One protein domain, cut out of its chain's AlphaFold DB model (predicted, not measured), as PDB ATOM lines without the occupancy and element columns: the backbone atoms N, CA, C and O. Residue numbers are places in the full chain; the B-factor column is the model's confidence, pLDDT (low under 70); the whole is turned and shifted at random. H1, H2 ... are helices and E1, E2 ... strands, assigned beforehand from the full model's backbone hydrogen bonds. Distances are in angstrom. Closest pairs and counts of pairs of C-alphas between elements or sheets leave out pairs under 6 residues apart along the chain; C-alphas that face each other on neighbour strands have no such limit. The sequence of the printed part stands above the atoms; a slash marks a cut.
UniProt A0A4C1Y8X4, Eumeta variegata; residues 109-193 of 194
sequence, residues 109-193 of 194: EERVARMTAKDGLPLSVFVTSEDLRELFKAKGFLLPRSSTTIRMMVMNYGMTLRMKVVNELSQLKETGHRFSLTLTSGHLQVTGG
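Overview. This is residues 109 to 193 of the 194 residues of a protein of Eumeta variegata (UniProt A0A4C1Y8X4). One long helix, H4, makes the long axis; the short helices H1, H2 and H3 gather at its first end, with H1 crossing it, and at its other end the strand hairpin of E1 and E2 folds back to make an open V with it. The printed part has 85 residues, with four named helices and then two named strands, H1 H2 H3 H4 E1 E2; the two-stranded sheet is antiparallel and the class is mixed, helices and strands. The whole is only just loose, close to extended, with a radius of gyration of the C-alphas of 17.4 A, and spans 51 by 27 by 21 A.

Along the chain. Find C-alpha 109 at (313.137, 284.166, 277.813); from there H1 runs to residue 117, 11.9 A. Next come H2, residues 125 to 128, and H3, residues 130 to 138, 12.1 A. H4 runs from C-alpha 147 at (317.339, 296.098, 273.273) to residue 174, 40.8 A. E1 is residues 178 to 184, 19.6 A, and E2 is residues 187 to 193, 18.5 A, ending at (293.675, 261.295, 262.590).

Arrangement. Look at residues 153 to 158 of H4, which touch H1 about perpendicular, at 82 degrees; the closest C-alphas, of Ala 113 and Val 154, are 4.9 A apart. H2 only just touches H4, with 3 pairs of C-alphas within 8 A, the closest being Val 127 and Ser 147 at 6.3 A. H2 and H3 touch only at the corner, closest at the C-alphas of Phe 126 and Leu 132, 6.6 A. H3 is apart from H1 and H4. E1 and E2 form a hairpin, with N 182 and O 189 at 2.8 A, within hydrogen-bond range. In H1, H3 and H4 every O i to N i+4 pair is within range; H2 is too short for one.

Size, cuts and confidence. The C-alphas of Glu 130 and Gly 176 are the farthest apart, 51.5 A. The printed part has no cut, and no link is long. Residues 162 to 168 of H4 and residues 183 to 188 stand free. The model's pLDDT is under 70 at residues 184 to 193.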
ATOM      1  N   GLU A 109     313.360 283.972 279.242       92.00
ATOM      2  CA  GLU A 109     313.137 284.166 277.813       92.00
ATOM      3  C   GLU A 109     311.678 283.915 277.442       92.00
ATOM      4  O   GLU A 109     311.088 284.685 276.687       92.00
ATOM      5  N   GLU A 110     311.072 282.884 278.030       91.56
ATOM      6  CA  GLU A 110     309.664 282.559 277.837       91.56
ATOM      7  C   GLU A 110     308.766 283.676 278.379       91.56
ATOM      8  O   GLU A 110     307.812 284.089 277.718       91.56
ATOM      9  N   ARG A 111     309.063 284.202 279.574       91.56
ATOM     10  CA  ARG A 111     308.293 285.309 280.163       91.56
ATOM     11  C   ARG A 111     308.357 286.548 279.279       91.56
ATOM     12  O   ARG A 111     307.311 287.094 278.936       91.56
ATOM     13  N   VAL A 112     309.559 286.946 278.862       93.94
ATOM     14  CA  VAL A 112     309.768 288.106 277.981       93.94
ATOM     15  C   VAL A 112     309.080 287.900 276.626       93.94
ATOM     16  O   VAL A 112     308.400 288.807 276.138       93.94
ATOM     17  N   ALA A 113     309.195 286.708 276.033       94.19
ATOM     18  CA  ALA A 113     308.561 286.383 274.758       94.19
ATOM     19  C   ALA A 113     307.033 286.424 274.852       94.19
ATOM     20  O   ALA A 113     306.391 287.020 273.988       94.19
ATOM     21  N   ARG A 114     306.440 285.869 275.916       92.50
ATOM     22  CA  ARG A 114     304.989 285.931 276.139       92.50
ATOM     23  C   ARG A 114     304.505 287.353 276.372       92.50
ATOM     24  O   ARG A 114     303.558 287.756 275.713       92.50
ATOM     25  N   MET A 115     305.167 288.129 277.226       93.12
ATOM     26  CA  MET A 115     304.792 289.529 277.460       93.12
ATOM     27  C   MET A 115     304.849 290.354 276.166       93.12
ATOM     28  O   MET A 115     303.988 291.187 275.903       93.12
ATOM     29  N   THR A 116     305.834 290.086 275.309       93.75
ATOM     30  CA  THR A 116     305.952 290.768 274.015       93.75
ATOM     31  C   THR A 116     304.876 290.310 273.026       93.75
ATOM     32  O   THR A 116     304.227 291.137 272.394       93.75
ATOM     33  N   ALA A 117     304.688 288.998 272.864       92.19
ATOM     34  CA  ALA A 117     303.844 288.434 271.810       92.19
ATOM     35  C   ALA A 117     302.353 288.387 272.174       92.19
ATOM     36  O   ALA A 117     301.507 288.617 271.316       92.19
ATOM     37  N   LYS A 118     302.033 288.069 273.431       89.12
ATOM     38  CA  LYS A 118     300.660 287.940 273.931       89.12
ATOM     39  C   LYS A 118     300.120 289.273 274.431       89.12
ATOM     40  O   LYS A 118     299.009 289.645 274.069       89.12
ATOM     41  N   ASP A 119     300.910 289.976 275.236       91.62
ATOM     42  CA  ASP A 119     300.467 291.211 275.891       91.62
ATOM     43  C   ASP A 119     300.854 292.464 275.084       91.62
ATOM     44  O   ASP A 119     300.431 293.573 275.401       91.62
ATOM     45  N   GLY A 120     301.639 292.304 274.011       92.69
ATOM     46  CA  GLY A 120     301.999 293.390 273.098       92.69
ATOM     47  C   GLY A 120     303.012 294.382 273.673       92.69
ATOM     48  O   GLY A 120     303.114 295.503 273.169       92.69
ATOM     49  N   LEU A 121     303.759 294.011 274.720       93.75
ATOM     50  CA  LEU A 121     304.728 294.917 275.334       93.75
ATOM     51  C   LEU A 121     305.880 295.240 274.364       93.75
ATOM     52  O   LEU A 121     306.536 294.326 273.857       93.75
ATOM     53  N   PRO A 122     306.204 296.528 274.137       95.06
ATOM     54  CA  PRO A 122     307.359 296.899 273.332       95.06
ATOM     55  C   PRO A 122     308.671 296.429 273.967       95.06
ATOM     56  O   PRO A 122     308.896 296.602 275.163       95.06
ATOM     57  N   LEU A 123     309.605 295.948 273.142       93.31
ATOM     58  CA  LEU A 123     310.922 295.480 273.606       93.31
ATOM     59  C   LEU A 123     311.728 296.548 274.365       93.31
ATOM     60  O   LEU A 123     312.600 296.219 275.166       93.31
ATOM     61  N   SER A 124     311.461 297.831 274.105       92.25
ATOM     62  CA  SER A 124     312.094 298.942 274.815       92.25
ATOM     63  C   SER A 124     311.694 299.005 276.287       92.25
ATOM     64  O   SER A 124     312.511 299.441 277.087       92.25
ATOM     65  N   VAL A 125     310.496 298.536 276.658       94.81
ATOM     66  CA  VAL A 125     309.998 298.586 278.044       94.81
ATOM     67  C   VAL A 125     310.882 297.757 278.971       94.81
ATOM     68  O   VAL A 125     311.224 298.213 280.054       94.81
ATOM     69  N   PHE A 126     311.365 296.601 278.510       94.12
ATOM     70  CA  PHE A 126     312.331 295.778 279.249       94.12
ATOM     71  C   PHE A 126     313.700 296.449 279.419       94.12
ATOM     72  O   PHE A 126     314.513 295.994 280.221       94.12
ATOM     73  N   VAL A 127     313.975 297.512 278.652       92.69
ATOM     74  CA  VAL A 127     315.179 298.326 278.810       92.69
ATOM     75  C   VAL A 127     314.942 299.501 279.743       92.69
ATOM     76  O   VAL A 127     315.756 299.707 280.637       92.69
ATOM     77  N   THR A 128     313.856 300.243 279.523       94.50
ATOM     78  CA  THR A 128     313.604 301.554 280.129       94.50
ATOM     79  C   THR A 128     312.849 301.509 281.452       94.50
ATOM     80  O   THR A 128     312.949 302.464 282.211       94.50
ATOM     81  N   SER A 129     312.051 300.470 281.712       94.31
ATOM     82  CA  SER A 129     311.294 300.347 282.963       94.31
ATOM     83  C   SER A 129     312.164 299.703 284.036       94.31
ATOM     84  O   SER A 129     312.542 298.538 283.903       94.31
ATOM     85  N   GLU A 130     312.468 300.457 285.092       94.06
ATOM     86  CA  GLU A 130     313.231 299.941 286.232       94.06
ATOM     87  C   GLU A 130     312.376 298.993 287.080       94.06
ATOM     88  O   GLU A 130     312.831 297.895 287.380       94.06
ATOM     89  N   ASP A 131     311.103 299.324 287.325       95.81
ATOM     90  CA  ASP A 131     310.175 298.450 288.063       95.81
ATOM     91  C   ASP A 131     310.096 297.056 287.434       95.81
ATOM     92  O   ASP A 131     310.170 296.032 288.111       95.81
ATOM     93  N   LEU A 132     310.008 296.990 286.099       93.62
ATOM     94  CA  LEU A 132     309.983 295.711 285.398       93.62
ATOM     95  C   LEU A 132     311.290 294.939 285.617       93.62
ATOM     96  O   LEU A 132     311.266 293.725 285.807       93.62
ATOM     97  N   ARG A 133     312.437 295.617 285.636       92.81
ATOM     98  CA  ARG A 133     313.737 294.985 285.896       92.81
ATOM     99  C   ARG A 133     313.858 294.482 287.324       92.81
ATOM    100  O   ARG A 133     314.359 293.375 287.521       92.81
ATOM    101  N   GLU A 134     313.369 295.245 288.291       94.56
ATOM    102  CA  GLU A 134     313.316 294.843 289.691       94.56
ATOM    103  C   GLU A 134     312.429 293.614 289.883       94.56
ATOM    104  O   GLU A 134     312.841 292.673 290.557       94.56
ATOM    105  N   LEU A 135     311.276 293.545 289.211       93.12
ATOM    106  CA  LEU A 135     310.394 292.373 289.252       93.12
ATOM    107  C   LEU A 135     311.067 291.108 288.701       93.12
ATOM    108  O   LEU A 135     310.928 290.028 289.280       93.12
ATOM    109  N   PHE A 136     311.815 291.219 287.599       93.19
ATOM    110  CA  PHE A 136     312.589 290.089 287.074       93.19
ATOM    111  C   PHE A 136     313.738 289.710 288.017       93.19
ATOM    112  O   PHE A 136     313.931 288.523 288.285       93.19
ATOM    113  N   LYS A 137     314.435 290.692 288.598       93.06
ATOM    114  CA  LYS A 137     315.515 290.470 289.570       93.06
ATOM    115  C   LYS A 137     315.012 289.817 290.858       93.06
ATOM    116  O   LYS A 137     315.665 288.910 291.364       93.06
ATOM    117  N   ALA A 138     313.835 290.206 291.344       93.19
ATOM    118  CA  ALA A 138     313.166 289.594 292.491       93.19
ATOM    119  C   ALA A 138     312.814 288.118 292.244       93.19
ATOM    120  O   ALA A 138     312.701 287.332 293.181       93.19
ATOM    121  N   LYS A 139     312.673 287.724 290.973       89.31
ATOM    122  CA  LYS A 139     312.508 286.332 290.539       89.31
ATOM    123  C   LYS A 139     313.833 285.631 290.205       89.31
ATOM    124  O   LYS A 139     313.794 284.512 289.714       89.31
ATOM    125  N   GLY A 140     314.979 286.260 290.471       90.25
ATOM    126  CA  GLY A 140     316.310 285.701 290.215       90.25
ATOM    127  C   GLY A 140     316.818 285.883 288.781       90.25
ATOM    128  O   GLY A 140     317.849 285.324 288.424       90.25
ATOM    129  N   PHE A 141     316.128 286.670 287.952       90.19
ATOM    130  CA  PHE A 141     316.466 286.859 286.543       90.19
ATOM    131  C   PHE A 141     317.116 288.218 286.277       90.19
ATOM    132  O   PHE A 141     316.633 289.258 286.724       90.19
ATOM    133  N   LEU A 142     318.187 288.234 285.481       90.69
ATOM    134  CA  LEU A 142     318.896 289.460 285.109       90.69
ATOM    135  C   LEU A 142     318.616 289.836 283.651       90.69
ATOM    136  O   LEU A 142     319.181 289.263 282.723       90.69
ATOM    137  N   LEU A 143     317.763 290.846 283.451       91.12
ATOM    138  CA  LEU A 143     317.437 291.389 282.126       91.12
ATOM    139  C   LEU A 143     318.637 292.080 281.457       91.12
ATOM    140  O   LEU A 143     319.168 293.043 282.024       91.12
ATOM    141  N   PRO A 144     319.011 291.698 280.216       91.69
ATOM    142  CA  PRO A 144     320.007 292.424 279.437       91.69
ATOM    143  C   PRO A 144     319.666 293.910 279.307       91.69
ATOM    144  O   PRO A 144     318.499 294.296 279.229       91.69
ATOM    145  N   ARG A 145     320.688 294.769 279.241       88.31
ATOM    146  CA  ARG A 145     320.511 296.219 279.023       88.31
ATOM    147  C   ARG A 145     320.422 296.630 277.554       88.31
ATOM    148  O   ARG A 145     320.025 297.748 277.252       88.31
ATOM    149  N   SER A 146     320.733 295.720 276.637       91.06
ATOM    150  CA  SER A 146     320.652 295.964 275.198       91.06
ATOM    151  C   SER A 146     319.310 295.505 274.635       91.06
ATOM    152  O   SER A 146     318.968 294.326 274.706       91.06
ATOM    153  N   SER A 147     318.581 296.423 273.993       90.25
ATOM    154  CA  SER A 147     317.339 296.098 273.273       90.25
ATOM    155  C   SER A 147     317.561 295.036 272.189       90.25
ATOM    156  O   SER A 147     316.701 294.187 271.961       90.25
ATOM    157  N   THR A 148     318.734 295.037 271.551       91.81
ATOM    158  CA  THR A 148     319.104 294.042 270.537       91.81
ATOM    159  C   THR A 148     319.230 292.650 271.145       91.81
ATOM    160  O   THR A 148     318.729 291.687 270.572       91.81
ATOM    161  N   THR A 149     319.826 292.537 272.335       92.88
ATOM    162  CA  THR A 149     319.943 291.256 273.042       92.88
ATOM    163  C   THR A 149     318.573 290.730 273.457       92.88
ATOM    164  O   THR A 149     318.295 289.553 273.267       92.88
ATOM    165  N   ILE A 150     317.681 291.602 273.937       94.25
ATOM    166  CA  ILE A 150     316.299 291.227 274.286       94.25
ATOM    167  C   ILE A 150     315.528 290.776 273.040       94.25
ATOM    168  O   ILE A 150     314.812 289.780 273.072       94.25
ATOM    169  N   ARG A 151     315.713 291.454 271.901       93.56
ATOM    170  CA  ARG A 151     315.135 291.012 270.626       93.56
ATOM    171  C   ARG A 151     315.624 289.616 270.246       93.56
ATOM    172  O   ARG A 151     314.808 288.776 269.884       93.56
ATOM    173  N   MET A 152     316.932 289.378 270.318       94.12
ATOM    174  CA  MET A 152     317.522 288.082 269.980       94.12
ATOM    175  C   MET A 152     317.034 286.984 270.925       94.12
ATOM    176  O   MET A 152     316.675 285.911 270.465       94.12
ATOM    177  N   MET A 153     316.915 287.287 272.215       93.06
ATOM    178  CA  MET A 153     316.339 286.401 273.224       93.06
ATOM    179  C   MET A 153     314.923 285.937 272.844       93.06
ATOM    180  O   MET A 153     314.655 284.739 272.809       93.06
ATOM    181  N   VAL A 154     314.039 286.875 272.485       94.12
ATOM    182  CA  VAL A 154     312.662 286.564 272.059       94.12
ATOM    183  C   VAL A 154     312.640 285.748 270.765       94.12
ATOM    184  O   VAL A 154     311.894 284.775 270.659       94.12
ATOM    185  N   MET A 155     313.460 286.121 269.779       93.31
ATOM    186  CA  MET A 155     313.508 285.423 268.489       93.31
ATOM    187  C   MET A 155     314.060 284.002 268.627       93.31
ATOM    188  O   MET A 155     313.463 283.071 268.093       93.31
ATOM    189  N   ASN A 156     315.140 283.824 269.390       92.50
ATOM    190  CA  ASN A 156     315.745 282.522 269.655       92.50
ATOM    191  C   ASN A 156     314.765 281.605 270.385       92.50
ATOM    192  O   ASN A 156     314.597 280.459 269.982       92.50
ATOM    193  N   TYR A 157     314.045 282.124 271.385       92.88
ATOM    194  CA  TYR A 157     312.991 281.364 272.055       92.88
ATOM    195  C   TYR A 157     311.898 280.914 271.070       92.88
ATOM    196  O   TYR A 157     311.493 279.751 271.063       92.88
ATOM    197  N   GLY A 158     311.473 281.802 270.164       90.56
ATOM    198  CA  GLY A 158     310.550 281.452 269.084       90.56
ATOM    199  C   GLY A 158     311.092 280.367 268.141       90.56
ATOM    200  O   GLY A 158     310.335 279.500 267.704       90.56
ATOM    201  N   MET A 159     312.395 280.371 267.850       90.00
ATOM    202  CA  MET A 159     313.044 279.316 267.061       90.00
ATOM    203  C   MET A 159     313.050 277.980 267.808       90.00
ATOM    204  O   MET A 159     312.715 276.962 267.207       90.00
ATOM    205  N   THR A 160     313.336 277.974 269.112       89.12
ATOM    206  CA  THR A 160     313.269 276.763 269.945       89.12
ATOM    207  C   THR A 160     311.865 276.161 269.951       89.12
ATOM    208  O   THR A 160     311.720 274.950 269.796       89.12
ATOM    209  N   LEU A 161     310.820 276.991 270.051       88.56
ATOM    210  CA  LEU A 161     309.434 276.520 269.964       88.56
ATOM    211  C   LEU A 161     309.122 275.888 268.604       88.56
ATOM    212  O   LEU A 161     308.536 274.810 268.553       88.56
ATOM    213  N   ARG A 162     309.547 276.521 267.504       87.94
ATOM    214  CA  ARG A 162     309.385 275.945 266.160       87.94
ATOM    215  C   ARG A 162     310.091 274.600 266.039       87.94
ATOM    216  O   ARG A 162     309.487 273.657 265.546       87.94
ATOM    217  N   MET A 163     311.330 274.501 266.522       87.44
ATOM    218  CA  MET A 163     312.090 273.249 266.514       87.44
ATOM    219  C   MET A 163     311.393 272.153 267.320       87.44
ATOM    220  O   MET A 163     311.330 271.016 266.862       87.44
ATOM    221  N   LYS A 164     310.815 272.493 268.479       87.88
ATOM    222  CA  LYS A 164     310.040 271.548 269.292       87.88
ATOM    223  C   LYS A 164     308.827 271.012 268.527       87.88
ATOM    224  O   LYS A 164     308.666 269.801 268.441       87.88
ATOM    225  N   VAL A 165     308.043 271.893 267.902       86.38
ATOM    226  CA  VAL A 165     306.877 271.497 267.088       86.38
ATOM    227  C   VAL A 165     307.293 270.642 265.891       86.38
ATOM    228  O   VAL A 165     306.652 269.637 265.603       86.38
ATOM    229  N   VAL A 166     308.382 270.998 265.202       87.62
ATOM    230  CA  VAL A 166     308.916 270.191 264.093       87.62
ATOM    231  C   VAL A 166     309.307 268.796 264.578       87.62
ATOM    232  O   VAL A 166     308.947 267.815 263.940       87.62
ATOM    233  N   ASN A 167     309.989 268.694 265.717       88.75
ATOM    234  CA  ASN A 167     310.388 267.410 266.285       88.75
ATOM    235  C   ASN A 167     309.183 266.553 266.712       88.75
ATOM    236  O   ASN A 167     309.188 265.341 266.516       88.75
ATOM    237  N   GLU A 168     308.141 267.169 267.274       86.06
ATOM    238  CA  GLU A 168     306.878 266.491 267.597       86.06
ATOM    239  C   GLU A 168     306.184 265.970 266.326       86.06
ATOM    240  O   GLU A 168     305.768 264.814 266.277       86.06
ATOM    241  N   LEU A 169     306.127 266.774 265.258       85.69
ATOM    242  CA  LEU A 169     305.562 266.356 263.970       85.69
ATOM    243  C   LEU A 169     306.369 265.229 263.307       85.69
ATOM    244  O   LEU A 169     305.777 264.314 262.735       85.69
ATOM    245  N   SER A 170     307.701 265.266 263.396       88.25
ATOM    246  CA  SER A 170     308.563 264.186 262.899       88.25
ATOM    247  C   SER A 170     308.292 262.870 263.630       88.25
ATOM    248  O   SER A 170     308.106 261.847 262.978       88.25
ATOM    249  N   GLN A 171     308.163 262.899 264.959       87.38
ATOM    250  CA  GLN A 171     307.816 261.710 265.747       87.38
ATOM    251  C   GLN A 171     306.433 261.154 265.383       87.38
ATOM    252  O   GLN A 171     306.262 259.941 265.252       87.38
ATOM    253  N   LEU A 172     305.435 262.018 265.171       84.44
ATOM    254  CA  LEU A 172     304.103 261.585 264.728       84.44
ATOM    255  C   LEU A 172     304.151 260.904 263.353       84.44
ATOM    256  O   LEU A 172     303.474 259.899 263.141       84.44
ATOM    257  N   LYS A 173     304.992 261.405 262.441       83.94
ATOM    258  CA  LYS A 173     305.227 260.786 261.131       83.94
ATOM    259  C   LYS A 173     305.897 259.414 261.252       83.94
ATOM    260  O   LYS A 173     305.480 258.481 260.573       83.94
ATOM    261  N   GLU A 174     306.926 259.290 262.087       88.31
ATOM    262  CA  GLU A 174     307.693 258.046 262.264       88.31
ATOM    263  C   GLU A 174     306.884 256.944 262.951       88.31
ATOM    264  O   GLU A 174     306.975 255.780 262.578       88.31
ATOM    265  N   THR A 175     306.039 257.312 263.914       86.62
ATOM    266  CA  THR A 175     305.163 256.373 264.633       86.62
ATOM    267  C   THR A 175     303.950 255.913 263.814       86.62
ATOM    268  O   THR A 175     303.129 255.152 264.318       86.62
ATOM    269  N   GLY A 176     303.816 256.361 262.559       81.06
ATOM    270  CA  GLY A 176     302.732 255.964 261.658       81.06
ATOM    271  C   GLY A 176     301.365 256.556 262.009       81.06
ATOM    272  O   GLY A 176     300.361 256.159 261.416       81.06
ATOM    273  N   HIS A 177     301.301 257.509 262.944       77.81
ATOM    274  CA  HIS A 177     300.051 258.174 263.296       77.81
ATOM    275  C   HIS A 177     299.621 259.096 262.155       77.81
ATOM    276  O   HIS A 177     300.387 259.938 261.677       77.81
ATOM    277  N   ARG A 178     298.363 258.974 261.722       79.75
ATOM    278  CA  ARG A 178     297.788 259.922 260.768       79.75
ATOM    279  C   ARG A 178     297.567 261.242 261.496       79.75
ATOM    280  O   ARG A 178     297.051 261.278 262.608       79.75
ATOM    281  N   PHE A 179     297.936 262.350 260.873       78.81
ATOM    282  CA  PHE A 179     297.605 263.677 261.374       78.81
ATOM    283  C   PHE A 179     297.140 264.554 260.220       78.81
ATOM    284  O   PHE A 179     297.538 264.367 259.070       78.81
ATOM    285  N   SER A 180     296.268 265.502 260.533       79.12
ATOM    286  CA  SER A 180     295.785 266.505 259.595       79.12
ATOM    287  C   SER A 180     296.220 267.887 260.060       79.12
ATOM    288  O   SER A 180     296.235 268.184 261.255       79.12
ATOM    289  N   LEU A 181     296.591 268.724 259.096       79.75
ATOM    290  CA  LEU A 181     296.926 270.123 259.296       79.75
ATOM    291  C   LEU A 181     295.766 270.962 258.767       79.75
ATOM    292  O   LEU A 181     295.505 270.984 257.568       79.75
ATOM    293  N   THR A 182     295.076 271.662 259.659       81.00
ATOM    294  CA  THR A 182     293.976 272.559 259.300       81.00
ATOM    295  C   THR A 182     294.443 274.002 259.433       81.00
ATOM    296  O   THR A 182     294.865 274.416 260.510       81.00
ATOM    297  N   LEU A 183     294.365 274.776 258.350       76.69
ATOM    298  CA  LEU A 183     294.652 276.210 258.357       76.69
ATOM    299  C   LEU A 183     293.333 276.990 258.308       76.69
ATOM    300  O   LEU A 183     292.658 276.994 257.283       76.69
ATOM    301  N   THR A 184     292.965 277.666 259.395       67.19
ATOM    302  CA  THR A 184     291.771 278.527 259.455       67.19
ATOM    303  C   THR A 184     292.191 279.974 259.677       67.19
ATOM    304  O   THR A 184     292.829 280.279 260.676       67.19
ATOM    305  N   SER A 185     291.890 280.868 258.725       61.12
ATOM    306  CA  SER A 185     292.121 282.329 258.796       61.12
ATOM    307  C   SER A 185     293.378 282.765 259.578       61.12
ATOM    308  O   SER A 185     293.308 283.623 260.455       61.12
ATOM    309  N   GLY A 186     294.531 282.158 259.265       62.16
ATOM    310  CA  GLY A 186     295.830 282.478 259.873       62.16
ATOM    311  C   GLY A 186     296.267 281.617 261.068       62.16
ATOM    312  O   GLY A 186     297.335 281.870 261.620       62.16
ATOM    313  N   HIS A 187     295.504 280.596 261.463       58.25
ATOM    314  CA  HIS A 187     295.849 279.667 262.542       58.25
ATOM    315  C   HIS A 187     296.041 278.241 262.009       58.25
ATOM    316  O   HIS A 187     295.159 277.707 261.339       58.25
ATOM    317  N   LEU A 188     297.184 277.617 262.317       58.72
ATOM    318  CA  LEU A 188     297.486 276.224 261.975       58.72
ATOM    319  C   LEU A 188     297.122 275.314 263.154       58.72
ATOM    320  O   LEU A 188     297.641 275.486 264.255       58.72
ATOM    321  N   GLN A 189     296.248 274.343 262.927       66.56
ATOM    322  CA  GLN A 189     295.838 273.337 263.903       66.56
ATOM    323  C   GLN A 189     296.263 271.948 263.424       66.56
ATOM    324  O   GLN A 189     295.974 271.568 262.293       66.56
ATOM    325  N   VAL A 190     296.928 271.186 264.291       66.31
ATOM    326  CA  VAL A 190     297.238 269.770 264.059       66.31
ATOM    327  C   VAL A 190     296.148 268.950 264.744       66.31
ATOM    328  O   VAL A 190     295.958 269.068 265.953       66.31
ATOM    329  N   THR A 191     295.407 268.141 263.996       68.50
ATOM    330  CA  THR A 191     294.428 267.194 264.549       68.50
ATOM    331  C   THR A 191     294.924 265.774 264.326       68.50
ATOM    332  O   THR A 191     295.266 265.420 263.197       68.50
ATOM    333  N   GLY A 192     294.952 264.959 265.384       60.19
ATOM    334  CA  GLY A 192     295.222 263.526 265.266       60.19
ATOM    335  C   GLY A 192     294.132 262.858 264.431       60.19
ATOM    336  O   GLY A 192     292.946 263.026 264.712       60.19
ATOM    337  N   GLY A 193     294.537 262.168 263.371       59.28
ATOM    338  CA  GLY A 193     293.675 261.295 262.590       59.28
ATOM    339  C   GLY A 193     293.684 259.908 263.220       59.28
ATOM    340  O   GLY A 193     294.754 259.342 263.437       59.28
TER     341      GLY A 193